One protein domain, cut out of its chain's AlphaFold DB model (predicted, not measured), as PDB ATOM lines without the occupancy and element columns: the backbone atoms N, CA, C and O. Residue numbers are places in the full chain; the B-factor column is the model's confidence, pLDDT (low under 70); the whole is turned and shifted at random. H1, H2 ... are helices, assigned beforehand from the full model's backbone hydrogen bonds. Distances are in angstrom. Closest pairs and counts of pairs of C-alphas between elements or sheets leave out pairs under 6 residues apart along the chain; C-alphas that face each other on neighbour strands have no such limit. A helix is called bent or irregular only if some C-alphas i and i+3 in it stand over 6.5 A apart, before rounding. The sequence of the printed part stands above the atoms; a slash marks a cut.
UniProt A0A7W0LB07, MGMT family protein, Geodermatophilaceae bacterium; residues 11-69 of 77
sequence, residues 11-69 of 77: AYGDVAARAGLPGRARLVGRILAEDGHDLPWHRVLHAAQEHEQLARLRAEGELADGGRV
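This is residues 11 to 69 of the 77 residues of the protein "MGMT family protein" of Geodermatophilaceae bacterium (UniProt A0A7W0LB07). Two helices meet nearly at right angles at one end of an elongated model, the start of the longer H2 packing on H1, while a third helix, H3, sits by itself at the other end. Between them the unnamed stretch of residues 39 to 50 runs through the middle, and an unnamed tail follows H3. The printed part has 59 residues with three named helices, in the order H1, H2, H3 along the chain, and no named strand; its class is all helix, with 30 of the residues in named helices. The whole is compact, with a radius of gyration of the C-alphas of 11.8 A, and spans 32 by 21 by 16 A along its three main axes.

The longest helix is H2, residues 25 to 38. It is irregular: C-alphas 34 and 37 are 7.9 A apart, where about 5 A is found in a regular helix, and its line is a rough one. H2 touches H1, residues 12 to 18, with residues 25 to 29 alone. Their closest C-alphas are those of Gly 13 and Ala 25, 4.5 A apart, and 11 pairs of C-alphas are within 8 A. The lines of H1 and H2 stand at 88 degrees, about perpendicular, and their centres are 12.1 A apart. H3, residues 51 to 59, touches no helix. H1 and H3 are apart, and so are H2 and H3, with no C-alpha of the one within 8 A of the other. In H1 and H3 every O i to N i+4 pair is within hydrogen-bond range; in H2 this holds for 8 of 10 pairs.

H2 measures 19.5 A from C-alpha 25 at (12.160, -23.682, 36.768) to C-alpha 38 at (25.219, -33.366, 47.511). H1 has 7 residues, from Tyr 12 to Arg 18, and measures 10.0 A; its C-alpha 12 is at (11.262, -26.268, 40.650). H3 has 9 residues, from His 51 to Ala 59, and measures 12.5 A; it ends with C-alpha 59 at (13.003, -43.265, 53.283).

The two C-alphas farthest apart are those of Gly 20 and Gly 66, at 33.9 A, while the first and last printed C-alphas, those of Ala 11 and Val 69, are 11.2 A apart. The printed part runs from residue 11 to 69 with no cut, within a full chain of 77 residues. The link from H1 to H2, 6 residues, is short but not tight. The link from H2 to H3, residues 39 to 50, is long, and its C-alphas lie 2 to 10 A from the mean of the C-alphas. The mean pLDDT of the printed part is 79.2; residue 47 and residues 61 to 69 are under 70, a low confidence.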
ATOM      1  N   ALA A  11       8.378 -27.242  44.510       85.56
ATOM      2  CA  ALA A  11       8.482 -27.385  43.064       85.56
ATOM      3  C   ALA A  11       9.700 -26.617  42.530       85.56
ATOM      4  O   ALA A  11      10.108 -25.603  43.099       85.56
ATOM      5  N   TYR A  12      10.215 -27.016  41.365       87.69
ATOM      6  CA  TYR A  12      11.262 -26.268  40.650       87.69
ATOM      7  C   TYR A  12      10.942 -24.774  40.479       87.69
ATOM      8  O   TYR A  12      11.823 -23.926  40.609       87.69
ATOM      9  N   GLY A  13       9.676 -24.439  40.215       86.19
ATOM     10  CA  GLY A  13       9.224 -23.048  40.117       86.19
ATOM     11  C   GLY A  13       9.300 -22.289  41.444       86.19
ATOM     12  O   GLY A  13       9.676 -21.121  41.447       86.19
ATOM     13  N   ASP A  14       9.016 -22.960  42.563       87.00
ATOM     14  CA  ASP A  14       9.076 -22.367  43.903       87.00
ATOM     15  C   ASP A  14      10.534 -22.105  44.311       87.00
ATOM     16  O   ASP A  14      10.852 -21.051  44.862       87.00
ATOM     17  N   VAL A  15      11.443 -23.032  43.983       86.25
ATOM     18  CA  VAL A  15      12.892 -22.848  44.172       86.25
ATOM     19  C   VAL A  15      13.400 -21.681  43.326       86.25
ATOM     20  O   VAL A  15      14.102 -20.813  43.840       86.25
ATOM     21  N   ALA A  16      12.997 -21.610  42.056       88.56
ATOM     22  CA  ALA A  16      13.384 -20.524  41.161       88.56
ATOM     23  C   ALA A  16      12.880 -19.159  41.667       88.56
ATOM     24  O   ALA A  16      13.636 -18.191  41.687       88.56
ATOM     25  N   ALA A  17      11.633 -19.087  42.143       88.94
ATOM     26  CA  ALA A  17      11.071 -17.873  42.730       88.94
ATOM     27  C   ALA A  17      11.824 -17.439  44.000       88.94
ATOM     28  O   ALA A  17      12.204 -16.274  44.112       88.94
ATOM     29  N   ARG A  18      12.114 -18.371  44.921       87.12
ATOM     30  CA  ARG A  18      12.900 -18.092  46.139       87.12
ATOM     31  C   ARG A  18      14.346 -17.686  45.841       87.12
ATOM     32  O   ARG A  18      14.935 -16.946  46.620       87.12
ATOM     33  N   ALA A  19      14.899 -18.126  44.714       86.12
ATOM     34  CA  ALA A  19      16.218 -17.723  44.231       86.12
ATOM     35  C   ALA A  19      16.226 -16.363  43.496       86.12
ATOM     36  O   ALA A  19      17.250 -15.989  42.932       86.12
ATOM     37  N   GLY A  20      15.102 -15.633  43.452       89.06
ATOM     38  CA  GLY A  20      14.997 -14.358  42.728       89.06
ATOM     39  C   GLY A  20      14.939 -14.512  41.204       89.06
ATOM     40  O   GLY A  20      15.126 -13.548  40.468       89.06
ATOM     41  N   LEU A  21      14.671 -15.725  40.720       89.38
ATOM     42  CA  LEU A  21      14.644 -16.099  39.309       89.38
ATOM     43  C   LEU A  21      13.271 -16.681  38.909       89.38
ATOM     44  O   LEU A  21      13.200 -17.807  38.401       89.38
ATOM     45  N   PRO A  22      12.154 -15.959  39.133       90.19
ATOM     46  CA  PRO A  22      10.819 -16.473  38.844       90.19
ATOM     47  C   PRO A  22      10.688 -16.897  37.372       90.19
ATOM     48  O   PRO A  22      11.241 -16.274  36.467       90.19
ATOM     49  N   GLY A  23       9.987 -18.008  37.130       89.44
ATOM     50  CA  GLY A  23       9.826 -18.594  35.793       89.44
ATOM     51  C   GLY A  23      11.014 -19.436  35.301       89.44
ATOM     52  O   GLY A  23      10.870 -20.170  34.323       89.44
ATOM     53  N   ARG A  24      12.165 -19.433  35.990       91.06
ATOM     54  CA  ARG A  24      13.358 -20.209  35.588       91.06
ATOM     55  C   ARG A  24      13.399 -21.633  36.163       91.06
ATOM     56  O   ARG A  24      14.463 -22.145  36.494       91.06
ATOM     57  N   ALA A  25      12.256 -22.317  36.230       87.75
ATOM     58  CA  ALA A  25      12.160 -23.682  36.768       87.75
ATOM     59  C   ALA A  25      13.097 -24.684  36.055       87.75
ATOM     60  O   ALA A  25      13.737 -25.509  36.699       87.75
ATOM     61  N   ARG A  26      13.232 -24.576  34.725       88.38
ATOM     62  CA  ARG A  26      14.135 -25.431  33.928       88.38
ATOM     63  C   ARG A  26      15.613 -25.219  34.264       88.38
ATOM     64  O   ARG A  26      16.385 -26.166  34.187       88.38
ATOM     65  N   LEU A  27      15.996 -23.995  34.641       89.19
ATOM     66  CA  LEU A  27      17.367 -23.681  35.047       89.19
ATOM     67  C   LEU A  27      17.713 -24.399  36.351       89.19
ATOM     68  O   LEU A  27      18.770 -25.005  36.445       89.19
ATOM     69  N   VAL A  28      16.791 -24.394  37.316       88.12
ATOM     70  CA  VAL A  28      16.941 -25.161  38.560       88.12
ATOM     71  C   VAL A  28      17.059 -26.663  38.256       88.12
ATOM     72  O   VAL A  28      17.896 -27.327  38.850       88.12
ATOM     73  N   GLY A  29      16.288 -27.175  37.285       85.44
ATOM     74  CA  GLY A  29      16.420 -28.536  36.735       85.44
ATOM     75  C   GLY A  29      17.836 -28.871  36.296       85.44
ATOM     76  O   GLY A  29      18.410 -29.852  36.757       85.44
ATOM     77  N   ARG A  30      18.405 -28.023  35.437       87.62
ATOM     78  CA  ARG A  30      19.768 -28.197  34.931       87.62
ATOM     79  C   ARG A  30      20.804 -28.161  36.056       87.62
ATOM     80  O   ARG A  30      21.621 -29.063  36.131       87.62
ATOM     81  N   ILE A  31      20.715 -27.181  36.958       86.75
ATOM     82  CA  ILE A  31      21.651 -27.047  38.084       86.75
ATOM     83  C   ILE A  31      21.595 -28.279  38.996       86.75
ATOM     84  O   ILE A  31      22.631 -28.782  39.404       86.75
ATOM     85  N   LEU A  32      20.400 -28.794  39.309       83.50
ATOM     86  CA  LEU A  32      20.280 -29.991  40.144       83.50
ATOM     87  C   LEU A  32      20.767 -31.262  39.437       83.50
ATOM     88  O   LEU A  32      21.232 -32.175  40.109       83.50
ATOM     89  N   ALA A  33      20.676 -31.328  38.109       82.56
ATOM     90  CA  ALA A  33      21.209 -32.447  37.338       82.56
ATOM     91  C   ALA A  33      22.743 -32.416  37.218       82.56
ATOM     92  O   ALA A  33      23.354 -33.475  37.155       82.56
ATOM     93  N   GLU A  34      23.347 -31.226  37.166       84.25
ATOM     94  CA  GLU A  34      24.798 -31.045  37.007       84.25
ATOM     95  C   GLU A  34      25.534 -31.043  38.362       84.25
ATOM     96  O   GLU A  34      26.551 -31.714  38.501       84.25
ATOM     97  N   ASP A  35      24.985 -30.365  39.378       79.56
ATOM     98  CA  ASP A  35      25.652 -30.095  40.666       79.56
ATOM     99  C   ASP A  35      24.802 -30.480  41.899       79.56
ATOM    100  O   ASP A  35      25.153 -30.183  43.043       79.56
ATOM    101  N   GLY A  36      23.640 -31.112  41.712       73.88
ATOM    102  CA  GLY A  36      22.683 -31.364  42.798       73.88
ATOM    103  C   GLY A  36      22.954 -32.601  43.655       73.88
ATOM    104  O   GLY A  36      22.172 -32.863  44.567       73.88
ATOM    105  N   HIS A  37      24.018 -33.362  43.385       73.81
ATOM    106  CA  HIS A  37      24.260 -34.673  44.001       73.81
ATOM    107  C   HIS A  37      24.422 -34.630  45.530       73.81
ATOM    108  O   HIS A  37      23.929 -35.529  46.212       73.81
ATOM    109  N   ASP A  38      25.027 -33.566  46.064       79.88
ATOM    110  CA  ASP A  38      25.219 -33.366  47.511       79.88
ATOM    111  C   ASP A  38      24.054 -32.615  48.180       79.88
ATOM    112  O   ASP A  38      24.036 -32.393  49.395       79.88
ATOM    113  N   LEU A  39      23.059 -32.197  47.396       80.81
ATOM    114  CA  LEU A  39      21.872 -31.504  47.882       80.81
ATOM    115  C   LEU A  39      20.732 -32.505  48.110       80.81
ATOM    116  O   LEU A  39      20.673 -33.548  47.456       80.81
ATOM    117  N   PRO A  40      19.752 -32.188  48.978       83.69
ATOM    118  CA  PRO A  40      18.519 -32.965  49.097       83.69
ATOM    119  C   PRO A  40      17.606 -32.720  47.881       83.69
ATOM    120  O   PRO A  40      16.467 -32.267  48.013       83.69
ATOM    121  N   TRP A  41      18.121 -32.969  46.674       85.75
ATOM    122  CA  TRP A  41      17.461 -32.718  45.395       85.75
ATOM    123  C   TRP A  41      16.148 -33.490  45.278       85.75
ATOM    124  O   TRP A  41      15.209 -33.018  44.638       85.75
ATOM    125  N   HIS A  42      16.037 -34.637  45.957       85.44
ATOM    126  CA  HIS A  42      14.822 -35.444  45.970       85.44
ATOM    127  C   HIS A  42      13.629 -34.690  46.566       85.44
ATOM    128  O   HIS A  42      12.496 -34.983  46.189       85.44
ATOM    129  N   ARG A  43      13.868 -33.658  47.393       86.06
ATOM    130  CA  ARG A  43      12.835 -32.758  47.937       86.06
ATOM    131  C   ARG A  43      12.381 -31.663  46.958       86.06
ATOM    132  O   ARG A  43      11.487 -30.878  47.281       86.06
ATOM    133  N   VAL A  44      12.966 -31.593  45.759       86.62
ATOM    134  CA  VAL A  44      12.559 -30.674  44.685       86.62
ATOM    135  C   VAL A  44      11.790 -31.442  43.609       86.62
ATOM    136  O   VAL A  44      12.350 -32.211  42.829       86.62
ATOM    137  N   LEU A  45      10.474 -31.252  43.561       81.50
ATOM    138  CA  LEU A  45       9.586 -32.009  42.682       81.50
ATOM    139  C   LEU A  45       9.448 -31.367  41.305       81.50
ATOM    140  O   LEU A  45       9.160 -30.171  41.183       81.50
ATOM    141  N   HIS A  46       9.531 -32.203  40.268       75.25
ATOM    142  CA  HIS A  46       9.020 -31.889  38.935       75.25
ATOM    143  C   HIS A  46       7.766 -32.706  38.606       75.25
ATOM    144  O   HIS A  46       7.274 -33.491  39.421       75.25
ATOM    145  N   ALA A  47       7.240 -32.492  37.399       69.00
ATOM    146  CA  ALA A  47       6.002 -33.100  36.933       69.00
ATOM    147  C   ALA A  47       6.027 -34.644  36.895       69.00
ATOM    148  O   ALA A  47       4.966 -35.241  37.062       69.00
ATOM    149  N   ALA A  48       7.190 -35.285  36.720       70.44
ATOM    150  CA  ALA A  48       7.303 -36.733  36.529       70.44
ATOM    151  C   ALA A  48       8.337 -37.364  37.478       70.44
ATOM    152  O   ALA A  48       9.482 -37.525  37.112       70.44
ATOM    153  N   GLN A  49       7.975 -37.731  38.709       72.25
ATOM    154  CA  GLN A  49       8.982 -38.226  39.664       72.25
ATOM    155  C   GLN A  49       9.724 -39.489  39.176       72.25
ATOM    156  O   GLN A  49       9.097 -40.475  38.792       72.25
ATOM    157  N   GLU A  50      11.056 -39.464  39.270       78.62
ATOM    158  CA  GLU A  50      11.939 -40.604  38.990       78.62
ATOM    159  C   GLU A  50      11.897 -41.636  40.136       78.62
ATOM    160  O   GLU A  50      11.588 -41.311  41.289       78.62
ATOM    161  N   HIS A  51      12.259 -42.892  39.852       79.31
ATOM    162  CA  HIS A  51      12.163 -43.988  40.828       79.31
ATOM    163  C   HIS A  51      13.053 -43.765  42.066       79.31
ATOM    164  O   HIS A  51      12.621 -44.000  43.196       79.31
ATOM    165  N   GLU A  52      14.274 -43.263  41.861       81.69
ATOM    166  CA  GLU A  52      15.212 -42.945  42.944       81.69
ATOM    167  C   GLU A  52      14.704 -41.792  43.819       81.69
ATOM    168  O   GLU A  52      14.791 -41.849  45.047       81.69
ATOM    169  N   GLN A  53      14.108 -40.771  43.197       81.94
ATOM    170  CA  GLN A  53      13.523 -39.641  43.912       81.94
ATOM    171  C   GLN A  53      12.428 -40.114  44.873       81.94
ATOM    172  O   GLN A  53      12.417 -39.745  46.048       81.94
ATOM    173  N   LEU A  54      11.535 -40.982  44.390       79.69
ATOM    174  CA  LEU A  54      10.480 -41.577  45.207       79.69
ATOM    175  C   LEU A  54      11.043 -42.466  46.322       79.69
ATOM    176  O   LEU A  54      10.502 -42.461  47.426       79.69
ATOM    177  N   ALA A  55      12.117 -43.218  46.067       82.69
ATOM    178  CA  ALA A  55      12.758 -44.052  47.082       82.69
ATOM    179  C   ALA A  55      13.333 -43.214  48.237       82.69
ATOM    180  O   ALA A  55      13.091 -43.532  49.402       82.69
ATOM    181  N   ARG A  56      14.023 -42.110  47.926       84.19
ATOM    182  CA  ARG A  56      14.588 -41.193  48.931       84.19
ATOM    183  C   ARG A  56      13.503 -40.496  49.751       84.19
ATOM    184  O   ARG A  56      13.610 -40.439  50.968       84.19
ATOM    185  N   LEU A  57      12.427 -40.040  49.110       80.88
ATOM    186  CA  LEU A  57      11.290 -39.433  49.814       80.88
ATOM    187  C   LEU A  57      10.589 -40.434  50.745       80.88
ATOM    188  O   LEU A  57      10.294 -40.112  51.894       80.88
ATOM    189  N   ARG A  58      10.405 -41.683  50.299       78.88
ATOM    190  CA  ARG A  58       9.852 -42.754  51.148       78.88
ATOM    191  C   ARG A  58      10.737 -43.056  52.356       78.88
ATOM    192  O   ARG A  58      10.202 -43.279  53.436       78.88
ATOM    193  N   ALA A  59      12.060 -43.047  52.186       81.25
ATOM    194  CA  ALA A  59      13.003 -43.265  53.283       81.25
ATOM    195  C   ALA A  59      12.902 -42.183  54.376       81.25
ATOM    196  O   ALA A  59      13.194 -42.453  55.536       81.25
ATOM    197  N   GLU A  60      12.435 -40.983  54.029       77.69
ATOM    198  CA  GLU A  60      12.204 -39.888  54.979       77.69
ATOM    199  C   GLU A  60      10.834 -39.949  55.667       77.69
ATOM    200  O   GLU A  60      10.508 -39.083  56.475       77.69
ATOM    201  N   GLY A  61      10.011 -40.956  55.360       67.25
ATOM    202  CA  GLY A  61       8.637 -41.034  55.851       67.25
ATOM    203  C   GLY A  61       7.686 -40.055  55.153       67.25
ATOM    204  O   GLY A  61       6.513 -39.977  55.523       67.25
ATOM    205  N   GLU A  62       8.146 -39.350  54.111       63.16
ATOM    206  CA  GLU A  62       7.278 -38.604  53.203       63.16
ATOM    207  C   GLU A  62       6.549 -39.595  52.300       63.16
ATOM    208  O   GLU A  62       6.940 -39.909  51.173       63.16
ATOM    209  N   LEU A  63       5.470 -40.146  52.851       55.50
ATOM    210  CA  LEU A  63       4.588 -41.065  52.161       55.50
ATOM    211  C   LEU A  63       3.925 -40.328  50.992       55.50
ATOM    212  O   LEU A  63       2.925 -39.617  51.128       55.50
ATOM    213  N   ALA A  64       4.528 -40.520  49.821       52.72
ATOM    214  CA  ALA A  64       3.847 -40.550  48.546       52.72
ATOM    215  C   ALA A  64       2.722 -41.590  48.652       52.72
ATOM    216  O   ALA A  64       2.954 -42.780  48.432       52.72
ATOM    217  N   ASP A  65       1.529 -41.158  49.052       52.31
ATOM    218  CA  ASP A  65       0.350 -42.018  49.112       52.31
ATOM    219  C   ASP A  65       0.136 -42.636  47.719       52.31
ATOM    220  O   ASP A  65       0.014 -41.925  46.716       52.31
ATOM    221  N   GLY A  66       0.265 -43.962  47.615       49.84
ATOM    222  CA  GLY A  66       0.192 -44.681  46.337       49.84
ATOM    223  C   GLY A  66       1.257 -44.315  45.288       49.84
ATOM    224  O   GLY A  66       1.040 -44.544  44.102       49.84
ATOM    225  N   GLY A  67       2.402 -43.736  45.679       51.12
ATOM    226  CA  GLY A  67       3.475 -43.362  44.745       51.12
ATOM    227  C   GLY A  67       3.358 -41.962  44.134       51.12
ATOM    228  O   GLY A  67       4.141 -41.631  43.249       51.12
ATOM    229  N   ARG A  68       2.440 -41.116  44.624       53.62
ATOM    230  CA  ARG A  68       2.368 -39.692  44.256       53.62
ATOM    231  C   ARG A  68       2.540 -38.810  45.487       53.62
ATOM    232  O   ARG A  68       1.830 -38.956  46.476       53.62
ATOM    233  N   VAL A  69       3.458 -37.850  45.418       63.25
ATOM    234  CA  VAL A  69       3.620 -36.839  46.473       63.25
ATOM    235  C   VAL A  69       2.587 -35.736  46.257       63.25
ATOM    236  O   VAL A  69       2.565 -35.074  45.218       63.25
TER     237      VAL A  69